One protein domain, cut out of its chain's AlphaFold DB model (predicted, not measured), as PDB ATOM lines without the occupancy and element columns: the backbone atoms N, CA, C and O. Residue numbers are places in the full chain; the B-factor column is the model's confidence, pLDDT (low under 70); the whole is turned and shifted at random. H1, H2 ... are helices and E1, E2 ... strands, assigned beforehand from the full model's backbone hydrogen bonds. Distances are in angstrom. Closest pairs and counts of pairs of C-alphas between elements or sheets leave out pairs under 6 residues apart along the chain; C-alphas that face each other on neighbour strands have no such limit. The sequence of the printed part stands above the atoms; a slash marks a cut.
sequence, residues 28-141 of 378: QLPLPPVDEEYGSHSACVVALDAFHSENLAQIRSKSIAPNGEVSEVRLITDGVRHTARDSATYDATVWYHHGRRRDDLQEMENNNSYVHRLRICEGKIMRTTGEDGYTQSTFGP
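AT A GLANCE: This is residues 28 to 141 of the 378 residues of an uncharacterized protein of Brucellaceae bacterium VT-16-1752 (UniProt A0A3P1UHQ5). A long, twisted antiparallel sheet makes a rod, with one helix, H1, running along its strands over one face and the other face bare of named helices. The two longest strands, E4 and E5, run side by side nearest the middle; E3 and the short E2 follow beyond E4, while E6, with E1 next to it, and the small E7 share the far side of E5. The printed part has 114 residues, with one named helix and seven named strands in the order E1 H1 E2 E3 E4 E5 E6 E7, and its class is mostly strand. The sheet is branched at E5, and its neighbour pairs are antiparallel. The whole is loose, with a radius of gyration of the C-alphas of 17.8 A and spans of 57 by 25 by 19 A.

IN THESE COORDINATES: E4, residues 87 to 102, is 48.4 A from first to last C-alpha, and E5, residues 107 to 122, is 48.6 A. E3, residues 70 to 84, measures 41.7 A, and E6, residues 125 to 134, 29.8 A. E1, residues 28 to 37, is 27.5 A long and begins with C-alpha 28 at (66.387, -15.232, 26.419). H1, residues 41 to 58, is 26.2 A long, with C-alpha 41 at (93.173, -5.493, 12.880). E2 is residues 60 to 64, and E7, residues 138 to 140, ends with C-alpha 140 at (67.006, -25.814, 47.768).

HOW THE PARTS SIT: E2 E3 E4 E5 E6 form a meander, each strand the antiparallel neighbour of the one before. In the hairpin of E4 and E5, N 96 and O 113 are 2.8 A apart, within hydrogen-bond range. E3 and E4 are a hairpin too, with N 74 and O 95 at 2.8 A. E2, an edge strand, is beside residues 70 to 73 of E3, with N 63 and O 71 at 2.9 A. The pairing of E5 is staggered: on the side of E5 other than that of E4, E6 is beside residues 112 to 122, with N 118 and O 129 at 2.8 A, and E7 beside residues 107 to 110, with N 110 and O 138 at 2.8 A. The edge strand E1 pairs with E6, with N 34 and O 128 at 3.0 A. H1 is on the sheet at a height of 7.7 A, over E4 and E5, and runs along the strands, at 3 degrees to E5 on the local plane. The closest C-alphas of H1 and E5 are those of Cys 44 and Cys 121, 6.0 A apart. In H1 every O i to N i+4 pair is within hydrogen-bond range. E1 and E3 are apart, for instance.

THE WHOLE: The C-alphas farthest apart, those of Arg 85 and Asp 104, are 58.3 A from each other. The printed part has no cut, and its seven links between named elements are tight. The mean pLDDT of the printed part is 89.9; residues 140 to 141 are under 70.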
ATOM      1  N   GLN A  28      65.226 -15.654  27.188       80.88
ATOM      2  CA  GLN A  28      66.387 -15.232  26.419       80.88
ATOM      3  C   GLN A  28      65.985 -14.025  25.579       80.88
ATOM      4  O   GLN A  28      64.914 -14.002  24.964       80.88
ATOM      5  N   LEU A  29      66.835 -13.007  25.578       79.88
ATOM      6  CA  LEU A  29      66.697 -11.825  24.753       79.88
ATOM      7  C   LEU A  29      67.893 -11.772  23.796       79.88
ATOM      8  O   LEU A  29      68.988 -11.388  24.222       79.88
ATOM      9  N   PRO A  30      67.708 -12.147  22.517       76.31
ATOM     10  CA  PRO A  30      68.785 -12.082  21.546       76.31
ATOM     11  C   PRO A  30      69.185 -10.628  21.313       76.31
ATOM     12  O   PRO A  30      68.342  -9.726  21.240       76.31
ATOM     13  N   LEU A  31      70.483 -10.403  21.154       78.94
ATOM     14  CA  LEU A  31      71.025  -9.097  20.830       78.94
ATOM     15  C   LEU A  31      71.253  -8.994  19.329       78.94
ATOM     16  O   LEU A  31      71.911  -9.861  18.745       78.94
ATOM     17  N   PRO A  32      70.738  -7.933  18.685       81.75
ATOM     18  CA  PRO A  32      71.004  -7.721  17.276       81.75
ATOM     19  C   PRO A  32      72.513  -7.546  17.058       81.75
ATOM     20  O   PRO A  32      73.190  -6.963  17.911       81.75
ATOM     21  N   PRO A  33      73.046  -8.020  15.918       90.12
ATOM     22  CA  PRO A  33      74.455  -7.856  15.604       90.12
ATOM     23  C   PRO A  33      74.835  -6.372  15.571       90.12
ATOM     24  O   PRO A  33      74.132  -5.557  14.967       90.12
ATOM     25  N   VAL A  34      75.963  -6.035  16.193       96.06
ATOM     26  CA  VAL A  34      76.553  -4.690  16.172       96.06
ATOM     27  C   VAL A  34      77.959  -4.777  15.599       96.06
ATOM     28  O   VAL A  34      78.779  -5.554  16.089       96.06
ATOM     29  N   ASP A  35      78.231  -3.958  14.586       97.75
ATOM     30  CA  ASP A  35      79.549  -3.844  13.965       97.75
ATOM     31  C   ASP A  35      80.254  -2.568  14.471       97.75
ATOM     32  O   ASP A  35      79.666  -1.483  14.482       97.75
ATOM     33  N   GLU A  36      81.520  -2.691  14.872       97.88
ATOM     34  CA  GLU A  36      82.392  -1.591  15.303       97.88
ATOM     35  C   GLU A  36      83.677  -1.578  14.461       97.88
ATOM     36  O   GLU A  36      84.307  -2.615  14.248       97.88
ATOM     37  N   GLU A  37      84.073  -0.411  13.953       98.12
ATOM     38  CA  GLU A  37      85.256  -0.262  13.098       98.12
ATOM     39  C   GLU A  37      86.445   0.320  13.878       98.12
ATOM     40  O   GLU A  37      86.361   1.400  14.462       98.12
ATOM     41  N   TYR A  38      87.588  -0.365  13.814       97.81
ATOM     42  CA  TYR A  38      88.848   0.031  14.440       97.81
ATOM     43  C   TYR A  38      89.861   0.568  13.419       97.81
ATOM     44  O   TYR A  38      89.731   0.405  12.206       97.81
ATOM     45  N   GLY A  39      90.938   1.195  13.905       96.56
ATOM     46  CA  GLY A  39      92.002   1.722  13.037       96.56
ATOM     47  C   GLY A  39      92.808   0.642  12.295       96.56
ATOM     48  O   GLY A  39      93.407   0.920  11.257       96.56
ATOM     49  N   SER A  40      92.831  -0.587  12.810       97.75
ATOM     50  CA  SER A  40      93.536  -1.735  12.234       97.75
ATOM     51  C   SER A  40      93.028  -3.046  12.844       97.75
ATOM     52  O   SER A  40      92.341  -3.036  13.866       97.75
ATOM     53  N   HIS A  41      93.430  -4.184  12.272       97.50
ATOM     54  CA  HIS A  41      93.173  -5.493  12.880       97.50
ATOM     55  C   HIS A  41      93.808  -5.635  14.265       97.50
ATOM     56  O   HIS A  41      93.161  -6.087  15.200       97.50
ATOM     57  N   SER A  42      95.046  -5.162  14.434       97.31
ATOM     58  CA  SER A  42      95.709  -5.186  15.740       97.31
ATOM     59  C   SER A  42      94.954  -4.366  16.791       97.31
ATOM     60  O   SER A  42      94.899  -4.776  17.942       97.31
ATOM     61  N   ALA A  43      94.350  -3.235  16.410       97.88
ATOM     62  CA  ALA A  43      93.523  -2.441  17.317       97.88
ATOM     63  C   ALA A  43      92.224  -3.170  17.699       97.88
ATOM     64  O   ALA A  43      91.818  -3.106  18.853       97.88
ATOM     65  N   CYS A  44      91.624  -3.904  16.758       98.25
ATOM     66  CA  CYS A  44      90.464  -4.756  17.021       98.25
ATOM     67  C   CYS A  44      90.801  -5.874  18.025       98.25
ATOM     68  O   CYS A  44      90.096  -6.059  19.009       98.25
ATOM     69  N   VAL A  45      91.930  -6.571  17.839       97.69
ATOM     70  CA  VAL A  45      92.392  -7.615  18.776       97.69
ATOM     71  C   VAL A  45      92.644  -7.044  20.175       97.69
ATOM     72  O   VAL A  45      92.197  -7.628  21.154       97.69
ATOM     73  N   VAL A  46      93.277  -5.868  20.276       97.56
ATOM     74  CA  VAL A  46      93.469  -5.180  21.567       97.56
ATOM     75  C   VAL A  46      92.129  -4.873  22.248       97.56
ATOM     76  O   VAL A  46      92.042  -4.935  23.473       97.56
ATOM     77  N   ALA A  47      91.071  -4.579  21.485       98.00
ATOM     78  CA  ALA A  47      89.733  -4.411  22.045       98.00
ATOM     79  C   ALA A  47      89.155  -5.737  22.576       98.00
ATOM     80  O   ALA A  47      88.560  -5.740  23.651       98.00
ATOM     81  N   LEU A  48      89.383  -6.871  21.898       97.69
ATOM     82  CA  LEU A  48      89.009  -8.193  22.429       97.69
ATOM     83  C   LEU A  48      89.716  -8.493  23.759       97.69
ATOM     84  O   LEU A  48      89.066  -8.939  24.704       97.69
ATOM     85  N   ASP A  49      91.013  -8.192  23.864       97.00
ATOM     86  CA  ASP A  49      91.777  -8.350  25.111       97.00
ATOM     87  C   ASP A  49      91.252  -7.440  26.232       97.00
ATOM     88  O   ASP A  49      91.220  -7.837  27.404       97.00
ATOM     89  N   ALA A  50      90.803  -6.229  25.886       97.44
ATOM     90  CA  ALA A  50      90.162  -5.320  26.829       97.44
ATOM     91  C   ALA A  50      88.838  -5.904  27.350       97.44
ATOM     92  O   ALA A  50      88.667  -5.989  28.565       97.44
ATOM     93  N   PHE A  51      87.959  -6.407  26.473       97.56
ATOM     94  CA  PHE A  51      86.721  -7.081  26.895       97.56
ATOM     95  C   PHE A  51      86.993  -8.313  27.760       97.56
ATOM     96  O   PHE A  51      86.297  -8.542  28.750       97.56
ATOM     97  N   HIS A  52      88.017  -9.096  27.420       97.12
ATOM     98  CA  HIS A  52      88.429 -10.230  28.237       97.12
ATOM     99  C   HIS A  52      88.871  -9.786  29.636       97.12
ATOM    100  O   HIS A  52      88.412 -10.343  30.634       97.12
ATOM    101  N   SER A  53      89.692  -8.740  29.720       94.25
ATOM    102  CA  SER A  53      90.160  -8.175  30.989       94.25
ATOM    103  C   SER A  53      89.014  -7.600  31.830       94.25
ATOM    104  O   SER A  53      88.968  -7.816  33.041       94.25
ATOM    105  N   GLU A  54      88.060  -6.908  31.203       96.69
ATOM    106  CA  GLU A  54      86.857  -6.385  31.859       96.69
ATOM    107  C   GLU A  54      85.981  -7.506  32.426       96.69
ATOM    108  O   GLU A  54      85.501  -7.411  33.555       96.69
ATOM    109  N   ASN A  55      85.795  -8.591  31.678       94.94
ATOM    110  CA  ASN A  55      85.037  -9.749  32.142       94.94
ATOM    111  C   ASN A  55      85.754 -10.494  33.276       94.94
ATOM    112  O   ASN A  55      85.108 -10.888  34.246       94.94
ATOM    113  N   LEU A  56      87.083 -10.634  33.213       92.62
ATOM    114  CA  LEU A  56      87.873 -11.189  34.317       92.62
ATOM    115  C   LEU A  56      87.722 -10.351  35.594       92.62
ATOM    116  O   LEU A  56      87.580 -10.907  36.680       92.62
ATOM    117  N   ALA A  57      87.691  -9.021  35.471       94.75
ATOM    118  CA  ALA A  57      87.510  -8.114  36.605       94.75
ATOM    119  C   ALA A  57      86.115  -8.204  37.255       94.75
ATOM    120  O   ALA A  57      85.942  -7.766  38.394       94.75
ATOM    121  N   GLN A  58      85.121  -8.764  36.557       93.25
ATOM    122  CA  GLN A  58      83.776  -8.977  37.095       93.25
ATOM    123  C   GLN A  58      83.645 -10.251  37.930       93.25
ATOM    124  O   GLN A  58      82.656 -10.377  38.656       93.25
ATOM    125  N   ILE A  59      84.598 -11.186  37.835       92.44
ATOM    126  CA  ILE A  59      84.533 -12.462  38.551       92.44
ATOM    127  C   ILE A  59      84.469 -12.192  40.053       92.44
ATOM    128  O   ILE A  59      85.299 -11.481  40.625       92.44
ATOM    129  N   ARG A  60      83.467 -12.781  40.699       91.81
ATOM    130  CA  ARG A  60      83.265 -12.705  42.142       91.81
ATOM    131  C   ARG A  60      83.033 -14.106  42.662       91.81
ATOM    132  O   ARG A  60      82.057 -14.745  42.276       91.81
ATOM    133  N   SER A  61      83.915 -14.555  43.551       85.50
ATOM    134  CA  SER A  61      83.716 -15.792  44.301       85.50
ATOM    135  C   SER A  61      82.387 -15.751  45.047       85.50
ATOM    136  O   SER A  61      81.921 -14.680  45.447       85.50
ATOM    137  N   LYS A  62      81.797 -16.930  45.248       83.75
ATOM    138  CA  LYS A  62      80.552 -17.085  45.993       83.75
ATOM    139  C   LYS A  62      80.662 -16.415  47.363       83.75
ATOM    140  O   LYS A  62      81.562 -16.717  48.143       83.75
ATOM    141  N   SER A  63      79.733 -15.514  47.654       82.56
ATOM    142  CA  SER A  63      79.630 -14.826  48.939       82.56
ATOM    143  C   SER A  63      78.229 -14.967  49.506       82.56
ATOM    144  O   SER A  63      77.259 -14.901  48.753       82.56
ATOM    145  N   ILE A  64      78.132 -15.106  50.828       83.44
ATOM    146  CA  ILE A  64      76.865 -15.159  51.561       83.44
ATOM    147  C   ILE A  64      76.783 -13.918  52.450       83.44
ATOM    148  O   ILE A  64      77.616 -13.720  53.337       83.44
ATOM    149  N   ALA A  65      75.808 -13.056  52.193       84.44
ATOM    150  CA  ALA A  65      75.551 -11.868  52.990       84.44
ATOM    151  C   ALA A  65      74.891 -12.233  54.340       84.44
ATOM    152  O   ALA A  65      74.324 -13.316  54.485       84.44
ATOM    153  N   PRO A  66      74.906 -11.338  55.350       82.62
ATOM    154  CA  PRO A  66      74.326 -11.622  56.670       82.62
ATOM    155  C   PRO A  66      72.827 -11.955  56.663       82.62
ATOM    156  O   PRO A  66      72.331 -12.594  57.586       82.62
ATOM    157  N   ASN A  67      72.100 -11.516  55.635       81.75
ATOM    158  CA  ASN A  67      70.689 -11.839  55.400       81.75
ATOM    159  C   ASN A  67      70.487 -13.195  54.689       81.75
ATOM    160  O   ASN A  67      69.352 -13.562  54.392       81.75
ATOM    161  N   GLY A  68      71.564 -13.936  54.413       80.19
ATOM    162  CA  GLY A  68      71.541 -15.203  53.690       80.19
ATOM    163  C   GLY A  68      71.501 -15.060  52.170       80.19
ATOM    164  O   GLY A  68      71.378 -16.074  51.496       80.19
ATOM    165  N   GLU A  69      71.596 -13.851  51.609       87.19
ATOM    166  CA  GLU A  69      71.697 -13.694  50.155       87.19
ATOM    167  C   GLU A  69      73.027 -14.253  49.651       87.19
ATOM    168  O   GLU A  69      74.093 -13.936  50.178       87.19
ATOM    169  N   VAL A  70      72.955 -15.089  48.625       85.25
ATOM    170  CA  VAL A  70      74.104 -15.672  47.943       85.25
ATOM    171  C   VAL A  70      74.325 -14.899  46.652       85.25
ATOM    172  O   VAL A  70      73.385 -14.659  45.898       85.25
ATOM    173  N   SER A  71      75.568 -14.540  46.364       90.06
ATOM    174  CA  SER A  71      75.933 -13.990  45.062       90.06
ATOM    175  C   SER A  71      77.237 -14.588  44.572       90.06
ATOM    176  O   SER A  71      78.192 -14.695  45.338       90.06
ATOM    177  N   GLU A  72      77.298 -14.923  43.291       91.88
ATOM    178  CA  GLU A  72      78.517 -15.361  42.615       91.88
ATOM    179  C   GLU A  72      78.509 -14.831  41.178       91.88
ATOM    180  O   GLU A  72      77.451 -14.720  40.555       91.88
ATOM    181  N   VAL A  73      79.682 -14.480  40.652       92.69
ATOM    182  CA  VAL A  73      79.846 -14.127  39.238       92.69
ATOM    183  C   VAL A  73      80.950 -14.978  38.641       92.69
ATOM    184  O   VAL A  73      82.103 -14.887  39.068       92.69
ATOM    185  N   ARG A  74      80.596 -15.781  37.639       87.69
ATOM    186  CA  ARG A  74      81.518 -16.647  36.901       87.69
ATOM    187  C   ARG A  74      81.708 -16.144  35.480       87.69
ATOM    188  O   ARG A  74      80.823 -15.518  34.902       87.69
ATOM    189  N   LEU A  75      82.857 -16.478  34.910       90.50
ATOM    190  CA  LEU A  75      83.170 -16.250  33.508       90.50
ATOM    191  C   LEU A  75      83.471 -17.592  32.842       90.50
ATOM    192  O   LEU A  75      84.352 -18.322  33.294       90.50
ATOM    193  N   ILE A  76      82.761 -17.887  31.758       88.25
ATOM    194  CA  ILE A  76      83.001 -19.037  30.884       88.25
ATOM    195  C   ILE A  76      83.563 -18.482  29.578       88.25
ATOM    196  O   ILE A  76      82.892 -17.694  28.916       88.25
ATOM    197  N   THR A  77      84.809 -18.820  29.247       91.81
ATOM    198  CA  THR A  77      85.511 -18.309  28.063       91.81
ATOM    199  C   THR A  77      86.772 -19.132  27.774       91.81
ATOM    200  O   THR A  77      87.428 -19.588  28.713       91.81
ATOM    201  N   ASP A  78      87.155 -19.240  26.498       83.81
ATOM    202  CA  ASP A  78      88.458 -19.775  26.058       83.81
ATOM    203  C   ASP A  78      89.535 -18.679  25.933       83.81
ATOM    204  O   ASP A  78      90.642 -18.918  25.446       83.81
ATOM    205  N   GLY A  79      89.206 -17.445  26.329       90.88
ATOM    206  CA  GLY A  79      90.023 -16.269  26.054       90.88
ATOM    207  C   GLY A  79      89.938 -15.825  24.591       90.88
ATOM    208  O   GLY A  79      89.036 -16.206  23.841       90.88
ATOM    209  N   VAL A  80      90.872 -14.967  24.181       95.44
ATOM    210  CA  VAL A  80      90.959 -14.478  22.798       95.44
ATOM    211  C   VAL A  80      91.679 -15.519  21.943       95.44
ATOM    212  O   VAL A  80      92.833 -15.864  22.200       95.44
ATOM    213  N   ARG A  81      91.005 -16.021  20.905       94.69
ATOM    214  CA  ARG A  81      91.540 -17.019  19.968       94.69
ATOM    215  C   ARG A  81      91.819 -16.387  18.611       94.69
ATOM    216  O   ARG A  81      90.941 -15.773  18.014       94.69
ATOM    217  N   HIS A  82      93.016 -16.596  18.078       93.69
ATOM    218  CA  HIS A  82      93.350 -16.220  16.703       93.69
ATOM    219  C   HIS A  82      92.921 -17.338  15.750       93.69
ATOM    220  O   HIS A  82      93.466 -18.439  15.807       93.69
ATOM    221  N   THR A  83      91.933 -17.075  14.895       80.88
ATOM    222  CA  THR A  83      91.330 -18.086  14.007       80.88
ATOM    223  C   THR A  83      91.890 -18.039  12.585       80.88
ATOM    224  O   THR A  83      91.921 -19.062  11.905       80.88
ATOM    225  N   ALA A  84      92.400 -16.884  12.144       87.25
ATOM    226  CA  ALA A  84      93.130 -16.730  10.885       87.25
ATOM    227  C   ALA A  84      94.157 -15.588  10.982       87.25
ATOM    228  O   ALA A  84      94.309 -14.954  12.025       87.25
ATOM    229  N   ARG A  85      94.871 -15.305   9.883       88.62
ATOM    230  CA  ARG A  85      95.895 -14.242   9.835       88.62
ATOM    231  C   ARG A  85      95.333 -12.851  10.165       88.62
ATOM    232  O   ARG A  85      96.063 -12.005  10.671       88.62
ATOM    233  N   ASP A  86      94.073 -12.624   9.836       92.56
ATOM    234  CA  ASP A  86      93.323 -11.379   9.984       92.56
ATOM    235  C   ASP A  86      91.991 -11.596  10.715       92.56
ATOM    236  O   ASP A  86      91.075 -10.781  10.582       92.56
ATOM    237  N   SER A  87      91.893 -12.680  11.495       94.62
ATOM    238  CA  SER A  87      90.697 -13.023  12.257       94.62
ATOM    239  C   SER A  87      91.013 -13.425  13.695       94.62
ATOM    240  O   SER A  87      91.909 -14.239  13.946       94.62
ATOM    241  N   ALA A  88      90.248 -12.878  14.637       96.69
ATOM    242  CA  ALA A  88      90.300 -13.242  16.049       96.69
ATOM    243  C   ALA A  88      88.893 -13.289  16.653       96.69
ATOM    244  O   ALA A  88      88.011 -12.538  16.247       96.69
ATOM    245  N   THR A  89      88.692 -14.161  17.634       96.19
ATOM    246  CA  THR A  89      87.394 -14.424  18.251       96.19
ATOM    247  C   THR A  89      87.515 -14.387  19.768       96.19
ATOM    248  O   THR A  89      88.467 -14.922  20.331       96.19
ATOM    249  N   TYR A  90      86.530 -13.785  20.424       96.75
ATOM    250  CA  TYR A  90      86.335 -13.836  21.865       96.75
ATOM    251  C   TYR A  90      84.884 -14.226  22.142       96.75
ATOM    252  O   TYR A  90      83.964 -13.458  21.857       96.75
ATOM    253  N   ASP A  91      84.702 -15.433  22.662       95.56
ATOM    254  CA  ASP A  91      83.410 -15.971  23.075       95.56
ATOM    255  C   ASP A  91      83.384 -16.039  24.603       95.56
ATOM    256  O   ASP A  91      84.319 -16.563  25.228       95.56
ATOM    257  N   ALA A  92      82.373 -15.425  25.209       90.31
ATOM    258  CA  ALA A  92      82.278 -15.343  26.652       90.31
ATOM    259  C   ALA A  92      80.841 -15.297  27.161       90.31
ATOM    260  O   ALA A  92      80.014 -14.521  26.677       90.31
ATOM    261  N   THR A  93      80.606 -16.041  28.239       94.25
ATOM    262  CA  THR A  93      79.394 -15.965  29.054       94.25
ATOM    263  C   THR A  93      79.758 -15.508  30.458       94.25
ATOM    264  O   THR A  93      80.496 -16.193  31.170       94.25
ATOM    265  N   VAL A  94      79.226 -14.357  30.872       93.06
ATOM    266  CA  VAL A  94      79.258 -13.921  32.273       93.06
ATOM    267  C   VAL A  94      77.998 -14.440  32.948       93.06
ATOM    268  O   VAL A  94      76.888 -14.082  32.557       93.06
ATOM    269  N   TRP A  95      78.171 -15.302  33.943       92.00
ATOM    270  CA  TRP A  95      77.091 -15.949  34.674       92.00
ATOM    271  C   TRP A  95      76.953 -15.319  36.057       92.00
ATOM    272  O   TRP A  95      77.912 -15.298  36.827       92.00
ATOM    273  N   TYR A  96      75.766 -14.823  36.377       93.81
ATOM    274  CA  TYR A  96      75.425 -14.238  37.667       93.81
ATOM    275  C   TYR A  96      74.502 -15.202  38.401       93.81
ATOM    276  O   TYR A  96      73.379 -15.453  37.969       93.81
ATOM    277  N   HIS A  97      74.976 -15.730  39.517       87.31
ATOM    278  CA  HIS A  97      74.178 -16.550  40.410       87.31
ATOM    279  C   HIS A  97      73.658 -15.681  41.549       87.31
ATOM    280  O   HIS A  97      74.443 -14.985  42.203       87.31
ATOM    281  N   HIS A  98      72.354 -15.754  41.802       90.38
ATOM    282  CA  HIS A  98      71.711 -15.072  42.917       90.38
ATOM    283  C   HIS A  98      70.909 -16.088  43.721       90.38
ATOM    284  O   HIS A  98      70.018 -16.752  43.198       90.38
ATOM    285  N   GLY A  99      71.209 -16.189  45.006       90.19
ATOM    286  CA  GLY A  99      70.420 -16.946  45.965       90.19
ATOM    287  C   GLY A  99      69.783 -15.995  46.962       90.19
ATOM    288  O   GLY A  99      70.420 -15.055  47.438       90.19
ATOM    289  N   ARG A 100      68.526 -16.231  47.308       91.38
ATOM    290  CA  ARG A 100      67.838 -15.520  48.374       91.38
ATOM    291  C   ARG A 100      67.131 -16.510  49.283       91.38
ATOM    292  O   ARG A 100      66.321 -17.323  48.852       91.38
ATOM    293  N   ARG A 101      67.350 -16.344  50.582       88.12
ATOM    294  CA  ARG A 101      66.594 -17.055  51.605       88.12
ATOM    295  C   ARG A 101      65.106 -16.672  51.564       88.12
ATOM    296  O   ARG A 101      64.743 -15.491  51.601       88.12
ATOM    297  N   ARG A 102      64.242 -17.684  51.527       86.06
ATOM    298  CA  ARG A 102      62.782 -17.579  51.584       86.06
ATOM    299  C   ARG A 102      62.290 -18.159  52.901       86.06
ATOM    300  O   ARG A 102      62.015 -19.347  53.008       86.06
ATOM    301  N   ASP A 103      62.175 -17.309  53.921       82.25
ATOM    302  CA  ASP A 103      61.695 -17.722  55.250       82.25
ATOM    303  C   ASP A 103      60.275 -18.301  55.225       82.25
ATOM    304  O   ASP A 103      59.928 -19.133  56.057       82.25
ATOM    305  N   ASP A 104      59.452 -17.881  54.268       77.62
ATOM    306  CA  ASP A 104      58.112 -18.421  54.050       77.62
ATOM    307  C   ASP A 104      58.124 -19.873  53.557       77.62
ATOM    308  O   ASP A 104      57.198 -20.621  53.864       77.62
ATOM    309  N   LEU A 105      59.175 -20.270  52.835       76.50
ATOM    310  CA  LEU A 105      59.350 -21.616  52.285       76.50
ATOM    311  C   LEU A 105      60.351 -22.462  53.082       76.50
ATOM    312  O   LEU A 105      60.404 -23.666  52.894       76.50
ATOM    313  N   GLN A 106      61.117 -21.844  53.991       79.19
ATOM    314  CA  GLN A 106      62.271 -22.455  54.664       79.19
ATOM    315  C   GLN A 106      63.331 -22.988  53.678       79.19
ATOM    316  O   GLN A 106      64.068 -23.917  53.988       79.19
ATOM    317  N   GLU A 107      63.444 -22.349  52.512       78.50
ATOM    318  CA  GLU A 107      64.313 -22.755  51.404       78.50
ATOM    319  C   GLU A 107      65.167 -21.571  50.912       78.50
ATOM    320  O   GLU A 107      64.886 -20.396  51.175       78.50
ATOM    321  N   MET A 108      66.236 -21.880  50.190       84.69
ATOM    322  CA  MET A 108      67.008 -20.963  49.366       84.69
ATOM    323  C   MET A 108      66.414 -20.940  47.960       84.69
ATOM    324  O   MET A 108      66.461 -21.939  47.246       84.69
ATOM    325  N   GLU A 109      65.890 -19.794  47.545       85.06
ATOM    326  CA  GLU A 109      65.517 -19.542  46.159       85.06
ATOM    327  C   GLU A 109      66.766 -19.153  45.371       85.06
ATOM    328  O   GLU A 109      67.379 -18.128  45.657       85.06
ATOM    329  N   ASN A 110      67.138 -19.944  44.374       83.69
ATOM    330  CA  ASN A 110      68.260 -19.682  43.489       83.69
ATOM    331  C   ASN A 110      67.740 -19.296  42.111       83.69
ATOM    332  O   ASN A 110      66.952 -20.021  41.515       83.69
ATOM    333  N   ASN A 111      68.222 -18.192  41.566       85.56
ATOM    334  CA  ASN A 111      68.044 -17.862  40.165       85.56
ATOM    335  C   ASN A 111      69.395 -17.494  39.557       85.56
ATOM    336  O   ASN A 111      70.371 -17.199  40.250       85.56
ATOM    337  N   ASN A 112      69.464 -17.552  38.237       88.31
ATOM    338  CA  ASN A 112      70.655 -17.156  37.517       88.31
ATOM    339  C   ASN A 112      70.264 -16.190  36.412       88.31
ATOM    340  O   ASN A 112      69.222 -16.347  35.777       88.31
ATOM    341  N   SER A 113      71.130 -15.224  36.153       90.44
ATOM    342  CA  SER A 113      71.104 -14.434  34.930       90.44
ATOM    343  C   SER A 113      72.440 -14.561  34.225       90.44
ATOM    344  O   SER A 113      73.460 -14.835  34.854       90.44
ATOM    345  N   TYR A 114      72.460 -14.375  32.915       91.50
ATOM    346  CA  TYR A 114      73.696 -14.449  32.158       91.50
ATOM    347  C   TYR A 114      73.721 -13.470  30.998       91.50
ATOM    348  O   TYR A 114      72.690 -13.007  30.512       91.50
ATOM    349  N   VAL A 115      74.943 -13.164  30.583       94.69
ATOM    350  CA  VAL A 115      75.270 -12.270  29.480       94.69
ATOM    351  C   VAL A 115      76.241 -13.031  28.588       94.69
ATOM    352  O   VAL A 115      77.404 -13.208  28.955       94.69
ATOM    353  N   HIS A 116      75.764 -13.506  27.439       93.00
ATOM    354  CA  HIS A 116      76.590 -14.174  26.431       93.00
ATOM    355  C   HIS A 116      76.938 -13.204  25.311       93.00
ATOM    356  O   HIS A 116      76.076 -12.478  24.812       93.00
ATOM    357  N   ARG A 117      78.211 -13.152  24.926       96.06
ATOM    358  CA  ARG A 117      78.693 -12.318  23.827       96.06
ATOM    359  C   ARG A 117      79.731 -13.078  23.014       96.06
ATOM    360  O   ARG A 117      80.771 -13.459  23.544       96.06
ATOM    361  N   LEU A 118      79.495 -13.151  21.712       95.56
ATOM    362  CA  LEU A 118      80.463 -13.574  20.712       95.56
ATOM    363  C   LEU A 118      80.972 -12.337  19.970       95.56
ATOM    364  O   LEU A 118      80.196 -11.604  19.357       95.56
ATOM    365  N   ARG A 119      82.281 -12.097  20.029       98.06
ATOM    366  CA  ARG A 119      82.953 -11.003  19.321       98.06
ATOM    367  C   ARG A 119      83.948 -11.565  18.326       98.06
ATOM    368  O   ARG A 119      84.815 -12.353  18.698       98.06
ATOM    369  N   ILE A 120      83.841 -11.147  17.073       97.69
ATOM    370  CA  ILE A 120      84.716 -11.596  15.990       97.69
ATOM    371  C   ILE A 120      85.321 -10.369  15.319       97.69
ATOM    372  O   ILE A 120      84.597  -9.534  14.786       97.69
ATOM    373  N   CYS A 121      86.644 -10.270  15.341       98.00
ATOM    374  CA  CYS A 121      87.403  -9.308  14.556       98.00
ATOM    375  C   CYS A 121      87.712  -9.900  13.183       98.00
ATOM    376  O   CYS A 121      88.498 -10.836  13.115       98.00
ATOM    377  N   GLU A 122      87.177  -9.323  12.109       97.25
ATOM    378  CA  GLU A 122      87.526  -9.628  10.716       97.25
ATOM    379  C   GLU A 122      88.197  -8.400  10.091       97.25
ATOM    380  O   GLU A 122      87.580  -7.356   9.846       97.25
ATOM    381  N   GLY A 123      89.513  -8.477   9.886       97.06
ATOM    382  CA  GLY A 123      90.305  -7.294   9.581       97.06
ATOM    383  C   GLY A 123      90.125  -6.249  10.685       97.06
ATOM    384  O   GLY A 123      90.404  -6.521  11.848       97.06
ATOM    385  N   LYS A 124      89.669  -5.045  10.331       98.06
ATOM    386  CA  LYS A 124      89.464  -3.934  11.278       98.06
ATOM    387  C   LYS A 124      88.046  -3.837  11.856       98.06
ATOM    388  O   LYS A 124      87.781  -2.892  12.590       98.06
ATOM    389  N   ILE A 125      87.136  -4.737  11.488       98.25
ATOM    390  CA  ILE A 125      85.736  -4.690  11.921       98.25
ATOM    391  C   ILE A 125      85.532  -5.744  13.003       98.25
ATOM    392  O   ILE A 125      85.857  -6.907  12.784       98.25
ATOM    393  N   MET A 126      84.980  -5.345  14.145       98.38
ATOM    394  CA  MET A 126      84.480  -6.270  15.156       98.38
ATOM    395  C   MET A 126      82.974  -6.418  15.001       98.38
ATOM    396  O   MET A 126      82.249  -5.434  15.121       98.38
ATOM    397  N   ARG A 127      82.499  -7.642  14.801       97.69
ATOM    398  CA  ARG A 127      81.082  -7.987  14.909       97.69
ATOM    399  C   ARG A 127      80.806  -8.575  16.282       97.69
ATOM    400  O   ARG A 127      81.475  -9.524  16.686       97.69
ATOM    401  N   THR A 128      79.814  -8.030  16.975       97.06
ATOM    402  CA  THR A 128      79.322  -8.545  18.257       97.06
ATOM    403  C   THR A 128      77.923  -9.119  18.081       97.06
ATOM    404  O   THR A 128      77.025  -8.412  17.630       97.06
ATOM    405  N   THR A 129      77.733 -10.373  18.476       90.50
ATOM    406  CA  THR A 129      76.430 -11.036  18.638       90.50
ATOM    407  C   THR A 129      76.311 -11.588  20.055       90.50
ATOM    408  O   THR A 129      77.288 -11.606  20.806       90.50
ATOM    409  N   GLY A 130      75.123 -12.034  20.449       90.69
ATOM    410  CA  GLY A 130      74.931 -12.713  21.725       90.69
ATOM    411  C   GLY A 130      73.515 -12.568  22.245       90.69
ATOM    412  O   GLY A 130      72.592 -12.263  21.490       90.69
ATOM    413  N   GLU A 131      73.365 -12.747  23.547       88.75
ATOM    414  CA  GLU A 131      72.075 -12.732  24.222       88.75
ATOM    415  C   GLU A 131      72.221 -12.416  25.711       88.75
ATOM    416  O   GLU A 131      73.283 -12.605  26.312       88.75
ATOM    417  N   ASP A 132      71.130 -11.937  26.296       87.44
ATOM    418  CA  ASP A 132      70.960 -11.841  27.742       87.44
ATOM    419  C   ASP A 132      69.865 -12.820  28.161       87.44
ATOM    420  O   ASP A 132      68.809 -12.874  27.529       87.44
ATOM    421  N   GLY A 133      70.088 -13.586  29.225       84.94
ATOM    422  CA  GLY A 133      69.125 -14.595  29.652       84.94
ATOM    423  C   GLY A 133      69.004 -14.745  31.159       84.94
ATOM    424  O   GLY A 133      69.797 -14.207  31.935       84.94
ATOM    425  N   TYR A 134      67.974 -15.476  31.575       84.94
ATOM    426  CA  TYR A 134      67.757 -15.852  32.967       84.94
ATOM    427  C   TYR A 134      67.161 -17.253  33.092       84.94
ATOM    428  O   TYR A 134      66.377 -17.701  32.250       84.94
ATOM    429  N   THR A 135      67.520 -17.940  34.176       79.62
ATOM    430  CA  THR A 135      66.932 -19.226  34.552       79.62
ATOM    431  C   THR A 135      65.736 -19.014  35.463       79.62
ATOM    432  O   THR A 135      65.636 -18.017  36.181       79.62
ATOM    433  N   GLN A 136      64.844 -19.997  35.473       75.12
ATOM    434  CA  GLN A 136      63.783 -20.076  36.464       75.12
ATOM    435  C   GLN A 136      64.367 -20.175  37.880       75.12
ATOM    436  O   GLN A 136      65.487 -20.668  38.060       75.12
ATOM    437  N   SER A 137      63.602 -19.714  38.871       80.31
ATOM    438  CA  SER A 137      63.946 -19.940  40.271       80.31
ATOM    439  C   SER A 137      63.894 -21.435  40.584       80.31
ATOM    440  O   SER A 137      62.877 -22.085  40.341       80.31
ATOM    441  N   THR A 138      64.969 -21.966  41.152       74.62
ATOM    442  CA  THR A 138      65.002 -23.277  41.802       74.62
ATOM    443  C   THR A 138      65.017 -23.085  43.313       74.62
ATOM    444  O   THR A 138      65.428 -22.036  43.807       74.62
ATOM    445  N   PHE A 139      64.549 -24.076  44.063       77.12
ATOM    446  CA  PHE A 139      64.485 -24.004  45.519       77.12
ATOM    447  C   PHE A 139      65.292 -25.153  46.120       77.12
ATOM    448  O   PHE A 139      65.212 -26.281  45.635       77.12
ATOM    449  N   GLY A 140      66.122 -24.849  47.114       64.94
ATOM    450  CA  GLY A 140      67.006 -25.814  47.768       64.94
ATOM    451  C   GLY A 140      67.205 -25.511  49.255       64.94
ATOM    452  O   GLY A 140      66.669 -24.525  49.754       64.94
ATOM    453  N   PRO A 141      67.968 -26.332  49.987       65.19
ATOM    454  CA  PRO A 141      68.176 -26.152  51.423       65.19
ATOM    455  C   PRO A 141      68.968 -24.872  51.759       65.19
ATOM    456  O   PRO A 141      69.684 -24.305  50.927       65.19
TER     457      PRO A 141